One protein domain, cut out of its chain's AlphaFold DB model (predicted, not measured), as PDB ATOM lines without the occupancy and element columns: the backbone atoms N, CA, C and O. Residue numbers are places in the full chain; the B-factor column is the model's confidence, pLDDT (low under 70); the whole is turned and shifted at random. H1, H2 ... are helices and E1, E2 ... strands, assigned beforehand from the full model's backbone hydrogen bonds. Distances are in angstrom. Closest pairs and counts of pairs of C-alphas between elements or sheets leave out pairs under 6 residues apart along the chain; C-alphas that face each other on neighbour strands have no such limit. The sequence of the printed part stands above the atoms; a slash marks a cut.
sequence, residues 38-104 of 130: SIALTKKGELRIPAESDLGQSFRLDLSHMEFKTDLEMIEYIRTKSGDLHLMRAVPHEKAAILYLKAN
ATOM      1  N   SER A  38      84.437  13.084  85.530       75.44
ATOM      2  CA  SER A  38      83.930  14.400  85.897       75.44
ATOM      3  C   SER A  38      85.048  15.425  85.764       75.44
ATOM      4  O   SER A  38      86.109  15.271  86.366       75.44
ATOM      5  N   ILE A  39      84.802  16.485  85.003       78.00
ATOM      6  CA  ILE A  39      85.688  17.640  84.889       78.00
ATOM      7  C   ILE A  39      84.925  18.898  85.297       78.00
ATOM      8  O   ILE A  39      83.712  19.002  85.119       78.00
ATOM      9  N   ALA A  40      85.633  19.865  85.869       74.44
ATOM     10  CA  ALA A  40      85.050  21.129  86.298       74.44
ATOM     11  C   ALA A  40      85.619  22.279  85.472       74.44
ATOM     12  O   ALA A  40      86.802  22.281  85.116       74.44
ATOM     13  N   LEU A  41      84.786  23.285  85.210       74.19
ATOM     14  CA  LEU A  41      85.267  24.550  84.675       74.19
ATOM     15  C   LEU A  41      85.937  25.351  85.798       74.19
ATOM     16  O   LEU A  41      85.393  25.475  86.898       74.19
ATOM     17  N   THR A  42      87.112  25.926  85.543       72.31
ATOM     18  CA  THR A  42      87.714  26.850  86.516       72.31
ATOM     19  C   THR A  42      86.870  28.123  86.630       72.31
ATOM     20  O   THR A  42      86.108  28.468  85.729       72.31
ATOM     21  N   LYS A  43      87.062  28.905  87.702       66.31
ATOM     22  CA  LYS A  43      86.396  30.216  87.875       66.31
ATOM     23  C   LYS A  43      86.677  31.216  86.739       66.31
ATOM     24  O   LYS A  43      85.969  32.205  86.618       66.31
ATOM     25  N   LYS A  44      87.721  30.976  85.937       66.38
ATOM     26  CA  LYS A  44      88.081  31.775  84.754       66.38
ATOM     27  C   LYS A  44      87.474  31.233  83.455       66.38
ATOM     28  O   LYS A  44      87.708  31.798  82.394       66.38
ATOM     29  N   GLY A  45      86.723  30.139  83.527       65.06
ATOM     30  CA  GLY A  45      86.111  29.504  82.371       65.06
ATOM     31  C   GLY A  45      87.025  28.541  81.609       65.06
ATOM     32  O   GLY A  45      86.738  28.230  80.455       65.06
ATOM     33  N   GLU A  46      88.128  28.092  82.216       74.88
ATOM     34  CA  GLU A  46      89.063  27.152  81.585       74.88
ATOM     35  C   GLU A  46      88.573  25.714  81.774       74.88
ATOM     36  O   GLU A  46      88.247  25.307  82.893       74.88
ATOM     37  N   LEU A  47      88.569  24.937  80.691       75.94
ATOM     38  CA  LEU A  47      88.347  23.498  80.733       75.94
ATOM     39  C   LEU A  47      89.697  22.793  80.899       75.94
ATOM     40  O   LEU A  47      90.625  23.052  80.135       75.94
ATOM     41  N   ARG A  48      89.814  21.899  81.882       74.25
ATOM     42  CA  ARG A  48      91.017  21.079  82.081       74.25
ATOM     43  C   ARG A  48      90.679  19.625  81.801       74.25
ATOM     44  O   ARG A  48      90.179  18.931  82.681       74.25
ATOM     45  N   ILE A  49      90.919  19.203  80.565       74.56
ATOM     46  CA  ILE A  49      90.900  17.788  80.184       74.56
ATOM     47  C   ILE A  49      92.317  17.240  80.428       74.56
ATOM     48  O   ILE A  49      93.275  17.919  80.041       74.56
ATOM     49  N   PRO A  50      92.481  16.081  81.092       72.44
ATOM     50  CA  PRO A  50      93.782  15.427  81.219       72.44
ATOM     51  C   PRO A  50      94.444  15.238  79.847       72.44
ATOM     52  O   PRO A  50      93.775  14.900  78.872       72.44
ATOM     53  N   ALA A  51      95.750  15.479  79.746       67.50
ATOM     54  CA  ALA A  51      96.452  15.434  78.458       67.50
ATOM     55  C   ALA A  51      96.509  14.010  77.875       67.50
ATOM     56  O   ALA A  51      96.590  13.831  76.665       67.50
ATOM     57  N   GLU A  52      96.442  13.013  78.751       68.94
ATOM     58  CA  GLU A  52      96.377  11.584  78.460       68.94
ATOM     59  C   GLU A  52      94.985  11.088  78.027       68.94
ATOM     60  O   GLU A  52      94.820   9.903  77.746       68.94
ATOM     61  N   SER A  53      93.970  11.956  77.990       68.31
ATOM     62  CA  SER A  53      92.628  11.575  77.554       68.31
ATOM     63  C   SER A  53      92.549  11.376  76.040       68.31
ATOM     64  O   SER A  53      92.840  12.287  75.265       68.31
ATOM     65  N   ASP A  54      92.057  10.212  75.614       69.62
ATOM     66  CA  ASP A  54      91.860   9.925  74.194       69.62
ATOM     67  C   ASP A  54      90.730  10.765  73.579       69.62
ATOM     68  O   ASP A  54      89.676  11.013  74.183       69.62
ATOM     69  N   LEU A  55      90.910  11.130  72.308       68.19
ATOM     70  CA  LEU A  55      89.827  11.645  71.474       68.19
ATOM     71  C   LEU A  55      88.734  10.566  71.344       68.19
ATOM     72  O   LEU A  55      89.023   9.399  71.099       68.19
ATOM     73  N   GLY A  56      87.467  10.951  71.502       67.81
ATOM     74  CA  GLY A  56      86.323  10.031  71.534       67.81
ATOM     75  C   GLY A  56      85.822   9.687  72.940       67.81
ATOM     76  O   GLY A  56      84.754   9.084  73.066       67.81
ATOM     77  N   GLN A  57      86.527  10.107  73.996       72.12
ATOM     78  CA  GLN A  57      86.033   9.993  75.367       72.12
ATOM     79  C   GLN A  57      84.944  11.032  75.678       72.12
ATOM     80  O   GLN A  57      84.854  12.100  75.062       72.12
ATOM     81  N   SER A  58      84.084  10.675  76.635       82.19
ATOM     82  CA  SER A  58      83.009  11.532  77.133       82.19
ATOM     83  C   SER A  58      83.312  11.981  78.554       82.19
ATOM     84  O   SER A  58      83.701  11.165  79.389       82.19
ATOM     85  N   PHE A  59      83.077  13.257  78.836       84.75
ATOM     86  CA  PHE A  59      83.311  13.862  80.142       84.75
ATOM     87  C   PHE A  59      82.032  14.481  80.672       84.75
ATOM     88  O   PHE A  59      81.243  15.048  79.919       84.75
ATOM     89  N   ARG A  60      81.834  14.417  81.983       85.94
ATOM     90  CA  ARG A  60      80.756  15.140  82.647       85.94
ATOM     91  C   ARG A  60      81.327  16.469  83.100       85.94
ATOM     92  O   ARG A  60      82.170  16.502  83.984       85.94
ATOM     93  N   LEU A  61      80.877  17.554  82.492       86.62
ATOM     94  CA  LEU A  61      81.250  18.901  82.884       86.62
ATOM     95  C   LEU A  61      80.259  19.423  83.921       86.62
ATOM     96  O   LEU A  61      79.082  19.615  83.613       86.62
ATOM     97  N   ASP A  62      80.736  19.665  85.139       83.62
ATOM     98  CA  ASP A  62      79.951  20.357  86.161       83.62
ATOM     99  C   ASP A  62      79.822  21.845  85.801       83.62
ATOM    100  O   ASP A  62      80.817  22.566  85.667       83.62
ATOM    101  N   LEU A  63      78.576  22.288  85.625       82.62
ATOM    102  CA  LEU A  63      78.210  23.656  85.266       82.62
ATOM    103  C   LEU A  63      77.484  24.376  86.407       82.62
ATOM    104  O   LEU A  63      76.974  25.469  86.197       82.62
ATOM    105  N   SER A  64      77.439  23.806  87.614       80.94
ATOM    106  CA  SER A  64      76.666  24.335  88.750       80.94
ATOM    107  C   SER A  64      77.035  25.762  89.180       80.94
ATOM    108  O   SER A  64      76.267  26.409  89.888       80.94
ATOM    109  N   HIS A  65      78.194  26.263  88.750       81.19
ATOM    110  CA  HIS A  65      78.674  27.625  88.999       81.19
ATOM    111  C   HIS A  65      78.412  28.608  87.847       81.19
ATOM    112  O   HIS A  65      78.837  29.759  87.929       81.19
ATOM    113  N   MET A  66      77.764  28.165  86.770       82.88
ATOM    114  CA  MET A  66      77.414  28.988  85.617       82.88
ATOM    115  C   MET A  66      75.903  29.013  85.429       82.88
ATOM    116  O   MET A  66      75.224  28.001  85.583       82.88
ATOM    117  N   GLU A  67      75.386  30.178  85.062       84.69
ATOM    118  CA  GLU A  67      73.974  30.358  84.753       84.69
ATOM    119  C   GLU A  67      73.826  30.576  83.251       84.69
ATOM    120  O   GLU A  67      74.300  31.572  82.706       84.69
ATOM    121  N   PHE A  68      73.167  29.629  82.588       87.44
ATOM    122  CA  PHE A  68      72.755  29.750  81.195       87.44
ATOM    123  C   PHE A  68      71.241  29.939  81.160       87.44
ATOM    124  O   PHE A  68      70.505  29.258  81.874       87.44
ATOM    125  N   LYS A  69      70.757  30.857  80.323       89.69
ATOM    126  CA  LYS A  69      69.321  31.098  80.137       89.69
ATOM    127  C   LYS A  69      68.671  29.995  79.312       89.69
ATOM    128  O   LYS A  69      67.467  29.784  79.422       89.69
ATOM    129  N   THR A  70      69.451  29.329  78.458       90.62
ATOM    130  CA  THR A  70      68.989  28.238  77.594       90.62
ATOM    131  C   THR A  70      70.077  27.187  77.386       90.62
ATOM    132  O   THR A  70      71.269  27.495  77.422       90.62
ATOM    133  N   ASP A  71      69.663  25.963  77.065       89.44
ATOM    134  CA  ASP A  71      70.565  24.886  76.639       89.44
ATOM    135  C   ASP A  71      71.397  25.276  75.410       89.44
ATOM    136  O   ASP A  71      72.565  24.904  75.297       89.44
ATOM    137  N   LEU A  72      70.818  26.057  74.493       88.94
ATOM    138  CA  LEU A  72      71.512  26.535  73.298       88.94
ATOM    139  C   LEU A  72      72.679  27.458  73.662       88.94
ATOM    140  O   LEU A  72      73.775  27.282  73.140       88.94
ATOM    141  N   GLU A  73      72.465  28.390  74.591       91.06
ATOM    142  CA  GLU A  73      73.508  29.298  75.084       91.06
ATOM    143  C   GLU A  73      74.673  28.522  75.716       91.06
ATOM    144  O   GLU A  73      75.838  28.815  75.452       91.06
ATOM    145  N   MET A  74      74.368  27.477  76.491       90.06
ATOM    146  CA  MET A  74      75.374  26.579  77.063       90.06
ATOM    147  C   MET A  74      76.166  25.839  75.972       90.06
ATOM    148  O   MET A  74      77.398  25.788  76.023       90.06
ATOM    149  N   ILE A  75      75.475  25.269  74.980       89.94
ATOM    150  CA  ILE A  75      76.111  24.557  73.862       89.94
ATOM    151  C   ILE A  75      77.016  25.504  73.074       89.94
ATOM    152  O   ILE A  75      78.148  25.142  72.754       89.94
ATOM    153  N   GLU A  76      76.547  26.713  72.770       90.25
ATOM    154  CA  GLU A  76      77.332  27.717  72.056       90.25
ATOM    155  C   GLU A  76      78.551  28.155  72.861       90.25
ATOM    156  O   GLU A  76      79.652  28.180  72.310       90.25
ATOM    157  N   TYR A  77      78.385  28.410  74.161       88.69
ATOM    158  CA  TYR A  77      79.491  28.729  75.056       88.69
ATOM    159  C   TYR A  77      80.563  27.637  75.029       88.69
ATOM    160  O   TYR A  77      81.738  27.931  74.809       88.69
ATOM    161  N   ILE A  78      80.174  26.370  75.187       87.88
ATOM    162  CA  ILE A  78      81.117  25.247  75.157       87.88
ATOM    163  C   ILE A  78      81.755  25.103  73.772       87.88
ATOM    164  O   ILE A  78      82.958  24.870  73.676       87.88
ATOM    165  N   ARG A  79      80.996  25.314  72.689       85.62
ATOM    166  CA  ARG A  79      81.533  25.292  71.322       85.62
ATOM    167  C   ARG A  79      82.670  26.300  71.152       85.62
ATOM    168  O   ARG A  79      83.659  25.950  70.516       85.62
ATOM    169  N   THR A  80      82.583  27.490  71.762       86.44
ATOM    170  CA  THR A  80      83.671  28.495  71.728       86.44
ATOM    171  C   THR A  80      84.959  28.056  72.429       86.44
ATOM    172  O   THR A  80      85.986  28.708  72.268       86.44
ATOM    173  N   LYS A  81      84.921  26.977  73.219       84.75
ATOM    174  CA  LYS A  81      86.099  26.390  73.876       84.75
ATOM    175  C   LYS A  81      86.766  25.295  73.043       84.75
ATOM    176  O   LYS A  81      87.787  24.767  73.471       84.75
ATOM    177  N   SER A  82      86.206  24.964  71.878       82.88
ATOM    178  CA  SER A  82      86.865  24.091  70.901       82.88
ATOM    179  C   SER A  82      88.146  24.751  70.392       82.88
ATOM    180  O   SER A  82      88.188  25.970  70.232       82.88
ATOM    181  N   GLY A  83      89.171  23.948  70.130       77.31
ATOM    182  CA  GLY A  83      90.401  24.400  69.486       77.31
ATOM    183  C   GLY A  83      90.495  23.918  68.043       77.31
ATOM    184  O   GLY A  83      89.666  23.142  67.571       77.31
ATOM    185  N   ASP A  84      91.564  24.315  67.360       75.62
ATOM    186  CA  ASP A  84      91.769  24.020  65.935       75.62
ATOM    187  C   ASP A  84      91.747  22.518  65.631       75.62
ATOM    188  O   ASP A  84      91.223  22.085  64.608       75.62
ATOM    189  N   LEU A  85      92.272  21.719  66.561       73.75
ATOM    190  CA  LEU A  85      92.428  20.271  66.434       73.75
ATOM    191  C   LEU A  85      91.315  19.441  67.062       73.75
ATOM    192  O   LEU A  85      91.235  18.236  66.816       73.75
ATOM    193  N   HIS A  86      90.476  20.046  67.899       79.44
ATOM    194  CA  HIS A  86      89.496  19.308  68.681       79.44
ATOM    195  C   HIS A  86      88.192  20.081  68.826       79.44
ATOM    196  O   HIS A  86      88.155  21.244  69.215       79.44
ATOM    197  N   LEU A  87      87.094  19.381  68.568       83.94
ATOM    198  CA  LEU A  87      85.747  19.891  68.725       83.94
ATOM    199  C   LEU A  87      85.163  19.394  70.041       83.94
ATOM    200  O   LEU A  87      85.149  18.192  70.316       83.94
ATOM    201  N   MET A  88      84.626  20.326  70.823       86.56
ATOM    202  CA  MET A  88      83.849  20.023  72.018       86.56
ATOM    203  C   MET A  88      82.366  20.073  71.670       86.56
ATOM    204  O   MET A  88      81.837  21.118  71.291       86.56
ATOM    205  N   ARG A  89      81.673  18.939  71.799       86.69
ATOM    206  CA  ARG A  89      80.210  18.888  71.672       86.69
ATOM    207  C   ARG A  89      79.585  18.683  73.034       86.69
ATOM    208  O   ARG A  89      79.883  17.693  73.691       86.69
ATOM    209  N   ALA A  90      78.702  19.593  73.419       89.75
ATOM    210  CA  ALA A  90      77.954  19.497  74.658       89.75
ATOM    211  C   ALA A  90      76.551  18.942  74.417       89.75
ATOM    212  O   ALA A  90      75.883  19.327  73.456       89.75
ATOM    213  N   VAL A  91      76.100  18.088  75.328       88.62
ATOM    214  CA  VAL A  91      74.699  17.694  75.473       88.62
ATOM    215  C   VAL A  91      74.245  18.110  76.876       88.62
ATOM    216  O   VAL A  91      74.908  17.726  77.844       88.62
ATOM    217  N   PRO A  92      73.164  18.899  77.014       87.75
ATOM    218  CA  PRO A  92      72.623  19.269  78.318       87.75
ATOM    219  C   PRO A  92      72.241  18.024  79.119       87.75
ATOM    220  O   PRO A  92      71.614  17.106  78.589       87.75
ATOM    221  N   HIS A  93      72.619  17.979  80.396       84.12
ATOM    222  CA  HIS A  93      72.266  16.887  81.296       84.12
ATOM    223  C   HIS A  93      72.089  17.399  82.730       84.12
ATOM    224  O   HIS A  93      73.037  17.464  83.519       84.12
ATOM    225  N   GLU A  94      70.845  17.703  83.102       82.06
ATOM    226  CA  GLU A  94      70.485  18.254  84.415       82.06
ATOM    227  C   GLU A  94      71.282  19.536  84.744       82.06
ATOM    228  O   GLU A  94      71.136  20.541  84.061       82.06
ATOM    229  N   LYS A  95      72.126  19.516  85.789       77.00
ATOM    230  CA  LYS A  95      73.010  20.625  86.211       77.00
ATOM    231  C   LYS A  95      74.427  20.530  85.624       77.00
ATOM    232  O   LYS A  95      75.362  21.143  86.134       77.00
ATOM    233  N   ALA A  96      74.602  19.697  84.607       83.31
ATOM    234  CA  ALA A  96      75.873  19.407  83.967       83.31
ATOM    235  C   ALA A  96      75.706  19.390  82.443       83.31
ATOM    236  O   ALA A  96      74.595  19.396  81.913       83.31
ATOM    237  N   ALA A  97      76.826  19.323  81.734       87.12
ATOM    238  CA  ALA A  97      76.850  18.959  80.326       87.12
ATOM    239  C   ALA A  97      77.666  17.685  80.140       87.12
ATOM    240  O   ALA A  97      78.711  17.516  80.764       87.12
ATOM    241  N   ILE A  98      77.220  16.803  79.253       87.62
ATOM    242  CA  ILE A  98      78.071  15.730  78.746       87.62
ATOM    243  C   ILE A  98      78.860  16.290  77.568       87.62
ATOM    244  O   ILE A  98      78.279  16.725  76.572       87.62
ATOM    245  N   LEU A  99      80.180  16.310  77.701       87.75
ATOM    246  CA  LEU A  99      81.107  16.728  76.666       87.75
ATOM    247  C   LEU A  99      81.624  15.525  75.902       87.75
ATOM    248  O   LEU A  99      82.148  14.589  76.496       87.75
ATOM    249  N   TYR A 100      81.568  15.609  74.583       85.06
ATOM    250  CA  TYR A 100      82.234  14.686  73.681       85.06
ATOM    251  C   TYR A 100      83.403  15.408  73.028       85.06
ATOM    252  O   TYR A 100      83.196  16.396  72.312       85.06
ATOM    253  N   LEU A 101      84.615  14.905  73.262       83.81
ATOM    254  CA  LEU A 101      85.812  15.396  72.595       83.81
ATOM    255  C   LEU A 101      85.981  14.647  71.274       83.81
ATOM    256  O   LEU A 101      86.072  13.421  71.256       83.81
ATOM    257  N   LYS A 102      86.003  15.372  70.159       81.62
ATOM    258  CA  LYS A 102      86.230  14.800  68.827       81.62
ATOM    259  C   LYS A 102      87.421  15.468  68.165       81.62
ATOM    260  O   LYS A 102      87.646  16.652  68.391       81.62
ATOM    261  N   ALA A 103      88.138  14.736  67.317       78.88
ATOM    262  CA  ALA A 103      89.083  15.353  66.394       78.88
ATOM    263  C   ALA A 103      88.339  16.356  65.502       78.88
ATOM    264  O   ALA A 103      87.210  16.094  65.071       78.88
ATOM    265  N   ASN A 104      88.953  17.505  65.235       79.25
ATOM    266  CA  ASN A 104      88.452  18.390  64.203       79.25
ATOM    267  C   ASN A 104      88.872  17.835  62.837       79.25
ATOM    268  O   ASN A 104      90.037  17.896  62.465       79.25
TER     269      ASN A 104
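Overview. This is residues 38 to 104 of the 130 residues of an uncharacterized protein of Cryomorphaceae bacterium (UniProt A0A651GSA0). A strongly twisted sheet of four strands has one helix, H1, packed over one of its faces along the edge strand E3; the long hairpin of E3 and E4 makes most of the sheet, with short E2 and shorter E1 beside it. Between E1 and E2 a loop of 17 residues, 41 to 57, swings out past Glu 52 and folds back. The printed part has 67 residues, in the order E1, E2, H1, E3, E4; the sheet runs E1, E2, E4, E3 and is mixed. The class is mixed, helices and strands, with under half of the residues in named elements. The whole is compact, with a radius of gyration of the C-alphas of 11.2 A and spans of 30 by 21 by 19 A.

Arrangement. Begin with edge strand E1, residues 38 to 40, and its neighbour E2, residues 58 to 62: they are parallel at 46 degrees, and N 39 and O 60 are within hydrogen-bond range at 2.8 A. Next look at E4, residues 96 to 103, antiparallel to E2 at 143 degrees, with N 59 and O 99 at 2.8 A. On the other side of E4 you reach edge strand E3, residues 86 to 93; the two form a hairpin, antiparallel at 156 degrees, with N 91 and O 98 at 2.9 A. E1 and E3 are apart. Now find H1, residues 71 to 79, on the sheet at a height over the sheet of 7.9 A. It lies over E3 and runs along the strands, at 21 degrees to E3 on the local plane; the closest C-alphas of the two are those of Ile 75 and Ala 90, 5.4 A apart. H1 and E4 are near each other. E2, H1 and E3 make a split strand-helix-strand unit, two strands running the same way with E4 between them, and its crossover is right-handed. In H1 every O i to N i+4 pair is within hydrogen-bond range.

Along the chain. Find C-alpha 38 at (83.930, 14.400, 85.897), where E1 begins; it spans 6.8 A to C-alpha 40. E2 covers 13.0 A. H1 starts at C-alpha 71, (70.565, 24.886, 76.639), and runs 12.2 A to C-alpha 79. E3 stretches 21.5 A and E4 22.4 A, ending at C-alpha 103, (89.083, 15.353, 66.394).

Size, cuts and confidence. Look for the two C-alphas farthest apart at Glu 52 and Lys 69, 33.4 A. The printed part has no cut. The link from E1 to E2 is long, and that from E3 to E4 is tight. The mean pLDDT of the printed part is 80.8; residues 43 to 45 and 51 to 56 are under 70.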